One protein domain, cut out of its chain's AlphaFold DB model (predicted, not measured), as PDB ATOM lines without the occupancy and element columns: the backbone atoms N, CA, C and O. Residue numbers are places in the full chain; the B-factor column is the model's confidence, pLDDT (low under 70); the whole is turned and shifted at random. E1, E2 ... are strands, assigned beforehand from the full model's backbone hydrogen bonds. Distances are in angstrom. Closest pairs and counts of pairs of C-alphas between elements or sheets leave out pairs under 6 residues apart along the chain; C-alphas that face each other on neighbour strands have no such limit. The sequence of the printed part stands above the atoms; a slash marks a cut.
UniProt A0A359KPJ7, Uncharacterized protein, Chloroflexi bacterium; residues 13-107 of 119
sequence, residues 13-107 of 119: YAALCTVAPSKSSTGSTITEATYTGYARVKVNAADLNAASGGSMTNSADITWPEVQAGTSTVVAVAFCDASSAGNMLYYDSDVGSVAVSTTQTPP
ATOM      1  N   TYR A  13      19.906  40.731  50.804       88.31
ATOM      2  CA  TYR A  13      20.144  40.139  49.501       88.31
ATOM      3  C   TYR A  13      21.603  39.719  49.386       88.31
ATOM      4  O   TYR A  13      22.493  40.541  49.581       88.31
ATOM      5  N   ALA A  14      21.851  38.457  49.051       88.81
ATOM      6  CA  ALA A  14      23.186  37.929  48.817       88.81
ATOM      7  C   ALA A  14      23.586  38.116  47.346       88.81
ATOM      8  O   ALA A  14      22.957  37.574  46.428       88.81
ATOM      9  N   ALA A  15      24.641  38.893  47.138       90.44
ATOM     10  CA  ALA A  15      25.278  39.176  45.865       90.44
ATOM     11  C   ALA A  15      26.542  38.325  45.701       90.44
ATOM     12  O   ALA A  15      27.364  38.258  46.614       90.44
ATOM     13  N   LEU A  16      26.717  37.707  44.532       89.88
ATOM     14  CA  LEU A  16      27.958  37.020  44.173       89.88
ATOM     15  C   LEU A  16      28.943  38.047  43.635       89.88
ATOM     16  O   LEU A  16      28.626  38.749  42.675       89.88
ATOM     17  N   CYS A  17      30.139  38.105  44.207       90.44
ATOM     18  CA  CYS A  17      31.183  39.031  43.803       90.44
ATOM     19  C   CYS A  17      32.319  38.307  43.073       90.44
ATOM     20  O   CYS A  17      32.807  37.264  43.513       90.44
ATOM     21  N   THR A  18      32.758  38.887  41.956       90.50
ATOM     22  CA  THR A  18      33.899  38.399  41.157       90.50
ATOM     23  C   THR A  18      35.226  39.035  41.561       90.50
ATOM     24  O   THR A  18      36.295  38.555  41.192       90.50
ATOM     25  N   VAL A  19      35.155  40.089  42.375       89.06
ATOM     26  CA  VAL A  19      36.286  40.726  43.048       89.06
ATOM     27  C   VAL A  19      35.959  40.797  44.532       89.06
ATOM     28  O   VAL A  19      34.823  41.107  44.891       89.06
ATOM     29  N   ALA A  20      36.946  40.523  45.388       86.56
ATOM     30  CA  ALA A  20      36.780  40.624  46.830       86.56
ATOM     31  C   ALA A  20      36.356  42.059  47.217       86.56
ATOM     32  O   ALA A  20      37.085  43.012  46.918       86.56
ATOM     33  N   PRO A  21      35.181  42.242  47.843       85.81
ATOM     34  CA  PRO A  21      34.772  43.533  48.365       85.81
ATOM     35  C   PRO A  21      35.655  43.935  49.552       85.81
ATOM     36  O   PRO A  21      36.355  43.123  50.152       85.81
ATOM     37  N   SER A  22      35.632  45.223  49.871       85.44
ATOM     38  CA  SER A  22      36.386  45.822  50.975       85.44
ATOM     39  C   SER A  22      35.438  46.567  51.908       85.44
ATOM     40  O   SER A  22      34.306  46.861  51.538       85.44
ATOM     41  N   LYS A  23      35.916  46.999  53.076       77.44
ATOM     42  CA  LYS A  23      35.128  47.846  53.993       77.44
ATOM     43  C   LYS A  23      34.617  49.161  53.385       77.44
ATOM     44  O   LYS A  23      33.660  49.735  53.884       77.44
ATOM     45  N   SER A  24      35.266  49.662  52.333       83.75
ATOM     46  CA  SER A  24      34.820  50.852  51.593       83.75
ATOM     47  C   SER A  24      33.813  50.537  50.487       83.75
ATOM     48  O   SER A  24      33.261  51.454  49.879       83.75
ATOM     49  N   SER A  25      33.593  49.257  50.194       86.19
ATOM     50  CA  SER A  25      32.619  48.838  49.202       86.19
ATOM     51  C   SER A  25      31.203  49.060  49.732       86.19
ATOM     52  O   SER A  25      30.872  48.765  50.872       86.19
ATOM     53  N   THR A  26      30.341  49.579  48.877       88.31
ATOM     54  CA  THR A  26      28.892  49.621  49.057       88.31
ATOM     55  C   THR A  26      28.231  48.639  48.100       88.31
ATOM     56  O   THR A  26      28.853  48.214  47.119       88.31
ATOM     57  N   GLY A  27      26.948  48.345  48.315       82.94
ATOM     58  CA  GLY A  27      26.159  47.518  47.402       82.94
ATOM     59  C   GLY A  27      26.107  48.067  45.971       82.94
ATOM     60  O   GLY A  27      25.765  47.327  45.057       82.94
ATOM     61  N   SER A  28      26.485  49.329  45.745       86.19
ATOM     62  CA  SER A  28      26.612  49.943  44.414       86.19
ATOM     63  C   SER A  28      28.004  49.825  43.782       86.19
ATOM     64  O   SER A  28      28.150  50.084  42.594       86.19
ATOM     65  N   THR A  29      29.035  49.500  44.563       88.75
ATOM     66  CA  THR A  29      30.445  49.481  44.105       88.75
ATOM     67  C   THR A  29      31.061  48.084  44.075       88.75
ATOM     68  O   THR A  29      32.164  47.914  43.561       88.75
ATOM     69  N   ILE A  30      30.378  47.086  44.643       90.19
ATOM     70  CA  ILE A  30      30.797  45.688  44.535       90.19
ATOM     71  C   ILE A  30      30.775  45.237  43.071       90.19
ATOM     72  O   ILE A  30      29.896  45.616  42.299       90.19
ATOM     73  N   THR A  31      31.754  44.423  42.680       92.19
ATOM     74  CA  THR A  31      31.800  43.851  41.328       92.19
ATOM     75  C   THR A  31      31.071  42.517  41.335       92.19
ATOM     76  O   THR A  31      31.604  41.521  41.822       92.19
ATOM     77  N   GLU A  32      29.840  42.511  40.837       91.44
ATOM     78  CA  GLU A  32      28.976  41.331  40.850       91.44
ATOM     79  C   GLU A  32      29.279  40.351  39.705       91.44
ATOM     80  O   GLU A  32      29.979  40.675  38.740       91.44
ATOM     81  N   ALA A  33      28.757  39.130  39.818       89.69
ATOM     82  CA  ALA A  33      28.724  38.180  38.716       89.69
ATOM     83  C   ALA A  33      27.862  38.712  37.557       89.69
ATOM     84  O   ALA A  33      26.861  39.397  37.763       89.69
ATOM     85  N   THR A  34      28.256  38.397  36.323       89.44
ATOM     86  CA  THR A  34      27.642  38.952  35.102       89.44
ATOM     87  C   THR A  34      27.099  37.879  34.162       89.44
ATOM     88  O   THR A  34      26.753  38.164  33.015       89.44
ATOM     89  N   TYR A  35      27.009  36.635  34.633       88.44
ATOM     90  CA  TYR A  35      26.428  35.549  33.858       88.44
ATOM     91  C   TYR A  35      24.927  35.770  33.600       88.44
ATOM     92  O   TYR A  35      24.214  36.402  34.386       88.44
ATOM     93  N   THR A  36      24.418  35.234  32.492       87.69
ATOM     94  CA  THR A  36      23.002  35.373  32.133       87.69
ATOM     95  C   THR A  36      22.127  34.591  33.110       87.69
ATOM     96  O   THR A  36      22.338  33.395  33.307       87.69
ATOM     97  N   GLY A  37      21.142  35.270  33.702       85.44
ATOM     98  CA  GLY A  37      20.268  34.721  34.744       85.44
ATOM     99  C   GLY A  37      20.653  35.150  36.163       85.44
ATOM    100  O   GLY A  37      19.883  34.913  37.090       85.44
ATOM    101  N   TYR A  38      21.798  35.819  36.345       88.81
ATOM    102  CA  TYR A  38      22.217  36.309  37.655       88.81
ATOM    103  C   TYR A  38      21.229  37.334  38.230       88.81
ATOM    104  O   TYR A  38      20.863  38.319  37.587       88.81
ATOM    105  N   ALA A  39      20.855  37.111  39.485       89.69
ATOM    106  CA  ALA A  39      20.171  38.068  40.334       89.69
ATOM    107  C   ALA A  39      20.614  37.840  41.783       89.69
ATOM    108  O   ALA A  39      20.899  36.704  42.175       89.69
ATOM    109  N   ARG A  40      20.633  38.904  42.595       92.12
ATOM    110  CA  ARG A  40      20.844  38.753  44.038       92.12
ATOM    111  C   ARG A  40      19.716  37.926  44.639       92.12
ATOM    112  O   ARG A  40      18.542  38.146  44.337       92.12
ATOM    113  N   VAL A  41      20.064  37.008  45.529       89.44
ATOM    114  CA  VAL A  41      19.086  36.138  46.190       89.44
ATOM    115  C   VAL A  41      18.645  36.798  47.480       89.44
ATOM    116  O   VAL A  41      19.485  37.183  48.288       89.44
ATOM    117  N   LYS A  42      17.334  36.931  47.694       87.31
ATOM    118  CA  LYS A  42      16.824  37.366  48.994       87.31
ATOM    119  C   LYS A  42      17.115  36.274  50.020       87.31
ATOM    120  O   LYS A  42      16.684  35.139  49.842       87.31
ATOM    121  N   VAL A  43      17.802  36.638  51.093       81.50
ATOM    122  CA  VAL A  43      18.077  35.758  52.226       81.50
ATOM    123  C   VAL A  43      17.200  36.210  53.379       81.50
ATOM    124  O   VAL A  43      17.156  37.402  53.699       81.50
ATOM    125  N   ASN A  44      16.454  35.288  53.986       77.88
ATOM    126  CA  ASN A  44      15.674  35.659  55.154       77.88
ATOM    127  C   ASN A  44      16.607  35.801  56.351       77.88
ATOM    128  O   ASN A  44      17.549  35.034  56.517       77.88
ATOM    129  N   ALA A  45      16.282  36.730  57.245       67.38
ATOM    130  CA  ALA A  45      16.999  36.872  58.508       67.38
ATOM    131  C   ALA A  45      16.982  35.585  59.361       67.38
ATOM    132  O   ALA A  45      17.831  35.426  60.221       67.38
ATOM    133  N   ALA A  46      16.039  34.663  59.127       68.81
ATOM    134  CA  ALA A  46      16.013  33.349  59.775       68.81
ATOM    135  C   ALA A  46      17.046  32.358  59.198       68.81
ATOM    136  O   ALA A  46      17.460  31.437  59.894       68.81
ATOM    137  N   ASP A  47      17.467  32.555  57.946       71.44
ATOM    138  CA  ASP A  47      18.452  31.710  57.256       71.44
ATOM    139  C   ASP A  47      19.893  32.139  57.582       71.44
ATOM    140  O   ASP A  47      20.857  31.468  57.211       71.44
ATOM    141  N   LEU A  48      20.047  33.257  58.292       69.50
ATOM    142  CA  LEU A  48      21.308  33.812  58.752       69.50
ATOM    143  C   LEU A  48      21.311  33.779  60.277       69.50
ATOM    144  O   LEU A  48      20.415  34.303  60.933       69.50
ATOM    145  N   ASN A  49      22.324  33.151  60.863       66.62
ATOM    146  CA  ASN A  49      22.496  33.193  62.303       66.62
ATOM    147  C   ASN A  49      22.750  34.635  62.736       66.62
ATOM    148  O   ASN A  49      23.448  35.390  62.053       66.62
ATOM    149  N   ALA A  50      22.184  35.002  63.889       59.09
ATOM    150  CA  ALA A  50      22.392  36.317  64.471       59.09
ATOM    151  C   ALA A  50      23.894  36.611  64.558       59.09
ATOM    152  O   ALA A  50      24.652  35.811  65.116       59.09
ATOM    153  N   ALA A  51      24.309  37.758  64.020       58.31
ATOM    154  CA  ALA A  51      25.696  38.176  64.078       58.31
ATOM    155  C   ALA A  51      26.130  38.270  65.548       58.31
ATOM    156  O   ALA A  51      25.549  39.021  66.339       58.31
ATOM    157  N   SER A  52      27.128  37.479  65.939       49.97
ATOM    158  CA  SER A  52      27.657  37.493  67.299       49.97
ATOM    159  C   SER A  52      29.158  37.695  67.254       49.97
ATOM    160  O   SER A  52      29.922  36.763  67.039       49.97
ATOM    161  N   GLY A  53      29.583  38.923  67.559       51.12
ATOM    162  CA  GLY A  53      31.001  39.255  67.711       51.12
ATOM    163  C   GLY A  53      31.705  39.445  66.384       51.12
ATOM    164  O   GLY A  53      32.833  38.995  66.253       51.12
ATOM    165  N   GLY A  54      31.022  40.065  65.425       56.91
ATOM    166  CA  GLY A  54      31.574  40.327  64.104       56.91
ATOM    167  C   GLY A  54      31.311  39.230  63.083       56.91
ATOM    168  O   GLY A  54      31.601  39.422  61.911       56.91
ATOM    169  N   SER A  55      30.756  38.085  63.493       60.34
ATOM    170  CA  SER A  55      30.562  36.960  62.581       60.34
ATOM    171  C   SER A  55      29.119  36.518  62.465       60.34
ATOM    172  O   SER A  55      28.424  36.324  63.465       60.34
ATOM    173  N   MET A  56      28.697  36.323  61.215       71.06
ATOM    174  CA  MET A  56      27.442  35.681  60.835       71.06
ATOM    175  C   MET A  56      27.740  34.445  59.988       71.06
ATOM    176  O   MET A  56      28.658  34.436  59.167       71.06
ATOM    177  N   THR A  57      26.936  33.410  60.198       71.50
ATOM    178  CA  THR A  57      26.982  32.151  59.453       71.50
ATOM    179  C   THR A  57      25.593  31.863  58.898       71.50
ATOM    180  O   THR A  57      24.589  32.270  59.482       71.50
ATOM    181  N   ASN A  58      25.499  31.170  57.770       75.62
ATOM    182  CA  ASN A  58      24.213  30.798  57.189       75.62
ATOM    183  C   ASN A  58      23.696  29.477  57.784       75.62
ATOM    184  O   ASN A  58      24.396  28.466  57.800       75.62
ATOM    185  N   SER A  59      22.451  29.461  58.253       72.50
ATOM    186  CA  SER A  59      21.780  28.265  58.782       72.50
ATOM    187  C   SER A  59      21.081  27.432  57.699       72.50
ATOM    188  O   SER A  59      20.606  26.336  57.989       72.50
ATOM    189  N   ALA A  60      21.015  27.937  56.467       76.38
ATOM    190  CA  ALA A  60      20.453  27.244  55.315       76.38
ATOM    191  C   ALA A  60      21.323  27.453  54.068       76.38
ATOM    192  O   ALA A  60      22.125  28.391  53.997       76.38
ATOM    193  N   ASP A  61      21.160  26.567  53.089       79.81
ATOM    194  CA  ASP A  61      21.838  26.673  51.801       79.81
ATOM    195  C   ASP A  61      21.290  27.873  51.020       79.81
ATOM    196  O   ASP A  61      20.083  27.998  50.801       79.81
ATOM    197  N   ILE A  62      22.183  28.751  50.566       82.56
ATOM    198  CA  ILE A  62      21.836  29.883  49.704       82.56
ATOM    199  C   ILE A  62      22.162  29.469  48.273       82.56
ATOM    200  O   ILE A  62      23.322  29.213  47.952       82.56
ATOM    201  N   THR A  63      21.135  29.380  47.429       85.81
ATOM    202  CA  THR A  63      21.254  28.951  46.027       85.81
ATOM    203  C   THR A  63      20.914  30.105  45.097       85.81
ATOM    204  O   THR A  63      19.844  30.702  45.219       85.81
ATOM    205  N   TRP A  64      21.804  30.400  44.152       87.44
ATOM    206  CA  TRP A  64      21.574  31.407  43.116       87.44
ATOM    207  C   TRP A  64      20.948  30.795  41.861       87.44
ATOM    208  O   TRP A  64      21.060  29.585  41.648       87.44
ATOM    209  N   PRO A  65      20.290  31.616  41.016       86.69
ATOM    210  CA  PRO A  65      19.765  31.146  39.742       86.69
ATOM    211  C   PRO A  65      20.843  30.468  38.897       86.69
ATOM    212  O   PRO A  65      22.006  30.891  38.891       86.69
ATOM    213  N   GLU A  66      20.424  29.436  38.165       84.12
ATOM    214  CA  GLU A  66      21.273  28.701  37.234       84.12
ATOM    215  C   GLU A  66      21.886  29.636  36.184       84.12
ATOM    216  O   GLU A  66      21.258  30.590  35.713       84.12
ATOM    217  N   VAL A  67      23.130  29.342  35.808       85.81
ATOM    218  CA  VAL A  67      23.825  30.058  34.742       85.81
ATOM    219  C   VAL A  67      23.209  29.661  33.403       85.81
ATOM    220  O   VAL A  67      23.442  28.557  32.920       85.81
ATOM    221  N   GLN A  68      22.450  30.559  32.776       84.75
ATOM    222  CA  GLN A  68      21.812  30.294  31.479       84.75
ATOM    223  C   GLN A  68      22.797  30.446  30.313       84.75
ATOM    224  O   GLN A  68      22.692  29.751  29.305       84.75
ATOM    225  N   ALA A  69      23.759  31.363  30.444       84.19
ATOM    226  CA  ALA A  69      24.845  31.579  29.494       84.19
ATOM    227  C   ALA A  69      26.004  32.346  30.152       84.19
ATOM    228  O   ALA A  69      25.813  33.095  31.113       84.19
ATOM    229  N   GLY A  70      27.207  32.189  29.596       85.31
ATOM    230  CA  GLY A  70      28.419  32.847  30.083       85.31
ATOM    231  C   GLY A  70      29.105  32.102  31.230       85.31
ATOM    232  O   GLY A  70      28.858  30.922  31.479       85.31
ATOM    233  N   THR A  71      30.020  32.801  31.893       84.50
ATOM    234  CA  THR A  71      30.772  32.301  33.045       84.50
ATOM    235  C   THR A  71      31.088  33.456  33.987       84.50
ATOM    236  O   THR A  71      31.152  34.614  33.570       84.50
ATOM    237  N   SER A  72      31.271  33.167  35.266       87.00
ATOM    238  CA  SER A  72      31.802  34.117  36.243       87.00
ATOM    239  C   SER A  72      32.656  33.368  37.256       87.00
ATOM    240  O   SER A  72      32.335  32.243  37.622       87.00
ATOM    241  N   THR A  73      33.735  33.981  37.729       88.62
ATOM    242  CA  THR A  73      34.514  33.433  38.844       88.62
ATOM    243  C   THR A  73      34.092  34.158  40.102       88.62
ATOM    244  O   THR A  73      34.422  35.328  40.267       88.62
ATOM    245  N   VAL A  74      33.335  33.488  40.961       88.12
ATOM    246  CA  VAL A  74      32.944  34.013  42.267       88.12
ATOM    247  C   VAL A  74      34.121  33.845  43.214       88.12
ATOM    248  O   VAL A  74      34.673  32.755  43.325       88.12
ATOM    249  N   VAL A  75      34.502  34.923  43.888       87.62
ATOM    250  CA  VAL A  75      35.576  34.921  44.898       87.62
ATOM    251  C   VAL A  75      35.082  35.394  46.260       87.62
ATOM    252  O   VAL A  75      35.769  35.210  47.255       87.62
ATOM    253  N   ALA A  76      33.904  36.019  46.301       86.94
ATOM    254  CA  ALA A  76      33.340  36.612  47.497       86.94
ATOM    255  C   ALA A  76      31.813  36.688  47.412       86.94
ATOM    256  O   ALA A  76      31.231  36.613  46.325       86.94
ATOM    257  N   VAL A  77      31.167  36.894  48.555       86.56
ATOM    258  CA  VAL A  77      29.732  37.169  48.660       86.56
ATOM    259  C   VAL A  77      29.511  38.419  49.492       86.56
ATOM    260  O   VAL A  77      30.065  38.561  50.577       86.56
ATOM    261  N   ALA A  78      28.679  39.329  48.996       87.69
ATOM    262  CA  ALA A  78      28.271  40.527  49.718       87.69
ATOM    263  C   ALA A  78      26.785  40.454  50.070       87.69
ATOM    264  O   ALA A  78      25.956  40.082  49.243       87.69
ATOM    265  N   PHE A  79      26.429  40.841  51.286       86.06
ATOM    266  CA  PHE A  79      25.051  40.985  51.733       86.06
ATOM    267  C   PHE A  79      24.666  42.456  51.671       86.06
ATOM    268  O   PHE A  79      25.283  43.301  52.322       86.06
ATOM    269  N   CYS A  80      23.638  42.763  50.892       87.94
ATOM    270  CA  CYS A  80      23.127  44.113  50.704       87.94
ATOM    271  C   CYS A  80      21.687  44.237  51.202       87.94
ATOM    272  O   CYS A  80      20.948  43.258  51.242       87.94
ATOM    273  N   ASP A  81      21.263  45.451  51.538       86.62
ATOM    274  CA  ASP A  81      19.880  45.749  51.942       86.62
ATOM    275  C   ASP A  81      18.895  45.866  50.757       86.62
ATOM    276  O   ASP A  81      17.682  45.986  50.943       86.62
ATOM    277  N   ALA A  82      19.404  45.796  49.523       87.12
ATOM    278  CA  ALA A  82      18.632  45.951  48.296       87.12
ATOM    279  C   ALA A  82      18.958  44.878  47.241       87.12
ATOM    280  O   ALA A  82      20.079  44.366  47.152       87.12
ATOM    281  N   SER A  83      17.970  44.579  46.388       84.88
ATOM    282  CA  SER A  83      18.078  43.614  45.281       84.88
ATOM    283  C   SER A  83      19.057  44.035  44.180       84.88
ATOM    284  O   SER A  83      19.463  43.211  43.367       84.88
ATOM    285  N   SER A  84      19.434  45.308  44.154       84.81
ATOM    286  CA  SER A  84      20.500  45.892  43.344       84.81
ATOM    287  C   SER A  84      20.978  47.170  44.040       84.81
ATOM    288  O   SER A  84      20.196  47.803  44.753       84.81
ATOM    289  N   ALA A  85      22.244  47.555  43.851       84.62
ATOM    290  CA  ALA A  85      22.828  48.724  44.521       84.62
ATOM    291  C   ALA A  85      22.688  48.647  46.065       84.62
ATOM    292  O   ALA A  85      22.807  47.568  46.647       84.62
ATOM    293  N   GLY A  86      22.457  49.779  46.732       84.56
ATOM    294  CA  GLY A  86      22.169  49.836  48.167       84.56
ATOM    295  C   GLY A  86      23.405  49.818  49.065       84.56
ATOM    296  O   GLY A  86      24.538  50.048  48.628       84.56
ATOM    297  N   ASN A  87      23.172  49.563  50.347       86.00
ATOM    298  CA  ASN A  87      24.205  49.480  51.367       86.00
ATOM    299  C   ASN A  87      24.709  48.045  51.473       86.00
ATOM    300  O   ASN A  87      23.926  47.097  51.487       86.00
ATOM    301  N   MET A  88      26.029  47.888  51.566       85.19
ATOM    302  CA  MET A  88      26.621  46.607  51.936       85.19
ATOM    303  C   MET A  88      26.571  46.504  53.457       85.19
ATOM    304  O   MET A  88      27.123  47.355  54.149       85.19
ATOM    305  N   LEU A  89      25.865  45.498  53.958       81.06
ATOM    306  CA  LEU A  89      25.740  45.230  55.387       81.06
ATOM    307  C   LEU A  89      26.924  44.394  55.861       81.06
ATOM    308  O   LEU A  89      27.551  44.715  56.861       81.06
ATOM    309  N   TYR A  90      27.235  43.345  55.098       80.62
ATOM    310  CA  TYR A  90      28.252  42.352  55.420       80.62
ATOM    311  C   TYR A  90      28.872  41.801  54.146       80.62
ATOM    312  O   TYR A  90      28.261  41.860  53.079       80.62
ATOM    313  N   TYR A  91      30.063  41.228  54.251       83.69
ATOM    314  CA  TYR A  91      30.672  40.493  53.156       83.69
ATOM    315  C   TYR A  91      31.554  39.365  53.678       83.69
ATOM    316  O   TYR A  91      32.100  39.438  54.776       83.69
ATOM    317  N   ASP A  92      31.674  38.332  52.860       82.56
ATOM    318  CA  ASP A  92      32.641  37.259  53.001       82.56
ATOM    319  C   ASP A  92      33.539  37.299  51.763       82.56
ATOM    320  O   ASP A  92      33.077  37.109  50.634       82.56
ATOM    321  N   SER A  93      34.807  37.644  51.967       79.38
ATOM    322  CA  SER A  93      35.803  37.753  50.903       79.38
ATOM    323  C   SER A  93      36.558  36.451  50.632       79.38
ATOM    324  O   SER A  93      37.428  36.456  49.763       79.38
ATOM    325  N   ASP A  94      36.273  35.373  51.368       72.19
ATOM    326  CA  ASP A  94      37.004  34.106  51.299       72.19
ATOM    327  C   ASP A  94      36.037  32.914  51.229       72.19
ATOM    328  O   ASP A  94      35.963  32.056  52.105       72.19
ATOM    329  N   VAL A  95      35.278  32.854  50.134       72.69
ATOM    330  CA  VAL A  95      34.388  31.713  49.836       72.69
ATOM    331  C   VAL A  95      35.067  30.648  48.963       72.69
ATOM    332  O   VAL A  95      34.422  29.702  48.508       72.69
ATOM    333  N   GLY A  96      36.376  30.797  48.720       70.69
ATOM    334  CA  GLY A  96      37.124  30.058  47.707       70.69
ATOM    335  C   GLY A  96      36.741  30.477  46.282       70.69
ATOM    336  O   GLY A  96      35.584  30.736  45.966       70.69
ATOM    337  N   SER A  97      37.722  30.554  45.382       78.94
ATOM    338  CA  SER A  97      37.470  30.917  43.984       78.94
ATOM    339  C   SER A  97      36.687  29.810  43.268       78.94
ATOM    340  O   SER A  97      37.249  28.765  42.937       78.94
ATOM    341  N   VAL A  98      35.402  30.039  42.999       80.88
ATOM    342  CA  VAL A  98      34.509  29.089  42.323       80.88
ATOM    343  C   VAL A  98      34.099  29.643  40.964       80.88
ATOM    344  O   VAL A  98      33.443  30.679  40.864       80.88
ATOM    345  N   ALA A  99      34.461  28.937  39.893       81.06
ATOM    346  CA  ALA A  99      33.937  29.228  38.564       81.06
ATOM    347  C   ALA A  99      32.494  28.715  38.450       81.06
ATOM    348  O   ALA A  99      32.213  27.554  38.741       81.06
ATOM    349  N   VAL A 100      31.582  29.580  38.016       83.62
ATOM    350  CA  VAL A 100      30.179  29.246  37.756       83.62
ATOM    351  C   VAL A 100      29.931  29.350  36.257       83.62
ATOM    352  O   VAL A 100      30.280  30.343  35.623       83.62
ATOM    353  N   SER A 101      29.374  28.295  35.668       82.69
ATOM    354  CA  SER A 101      29.133  28.184  34.226       82.69
ATOM    355  C   SER A 101      27.945  27.265  33.951       82.69
ATOM    356  O   SER A 101      27.479  26.573  34.854       82.69
ATOM    357  N   THR A 102      27.485  27.220  32.700       78.88
ATOM    358  CA  THR A 102      26.360  26.372  32.255       78.88
ATOM    359  C   THR A 102      26.588  24.866  32.451       78.88
ATOM    360  O   THR A 102      25.648  24.088  32.342       78.88
ATOM    361  N   THR A 103      27.827  24.423  32.699       73.12
ATOM    362  CA  THR A 103      28.180  23.007  32.902       73.12
ATOM    363  C   THR A 103      28.456  22.653  34.365       73.12
ATOM    364  O   THR A 103      28.751  21.496  34.670       73.12
ATOM    365  N   GLN A 104      28.386  23.626  35.280       64.81
ATOM    366  CA  GLN A 104      28.553  23.424  36.719       64.81
ATOM    367  C   GLN A 104      27.197  23.440  37.439       64.81
ATOM    368  O   GLN A 104      26.250  24.084  36.999       64.81
ATOM    369  N   THR A 105      27.125  22.754  38.586       63.94
ATOM    370  CA  THR A 105      26.007  22.874  39.536       63.94
ATOM    371  C   THR A 105      25.808  24.353  39.910       63.94
ATOM    372  O   THR A 105      26.815  25.061  40.007       63.94
ATOM    373  N   PRO A 106      24.561  24.835  40.113       66.00
ATOM    374  CA  PRO A 106      24.300  26.229  40.463       66.00
ATOM    375  C   PRO A 106      25.206  26.719  41.598       66.00
ATOM    376  O   PRO A 106      25.578  25.915  42.460       66.00
ATOM    377  N   PRO A 107      25.557  28.017  41.635       69.56
ATOM    378  CA  PRO A 107      26.294  28.564  42.763       69.56
ATOM    379  C   PRO A 107      25.489  28.292  44.040       69.56
ATOM    380  O   PRO A 107      24.319  28.673  44.128       69.56
TER     381      PRO A 107
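This is residues 13 to 107 of the 119 residues of an uncharacterized protein of Chloroflexi bacterium (UniProt A0A359KPJ7). With little regular structure, this domain has a small twisted sheet of four antiparallel strands, E2, E1, E4, E5 in order, in its middle; E3 runs on into E4 at 82 degrees and pairs antiparallel with E6 as a separate ribbon. Long loops, residues 18 to 40 and 44 to 70, join E1, E2 and E3. The 95 printed residues have no named helix and six strands, E1 to E6, holding 26 residues: all strand, compact, radius of gyration of the C-alphas 12.7 A, spans 38 by 27 by 23 A.

Find C-alpha 13 at (20.144, 40.139, 49.501); E1, residues 13 to 17, runs 12.5 A from there. E2 is 41 to 43, E4 76 to 80, E5 88 to 92, E3 71 to 74; E6, 98 to 101, ends at (29.133, 28.184, 34.226).

Look for N 15 and O 78, 2.8 A, between E1 and E4. Hairpin E4 and E5 has N 79 and O 90, 2.8 A; hairpin E1 and E2, N 14 and O 41, 2.8 A. E3 and E6 have N 74 and O 98, 2.8 A; E6 is apart from E4.

The farthest C-alphas, Gly 53 and Ala 69, are 39.5 A apart. The printed part has no cut; pLDDT is under 70 at residues 45 to 46, 48 to 55 and 104 to 107.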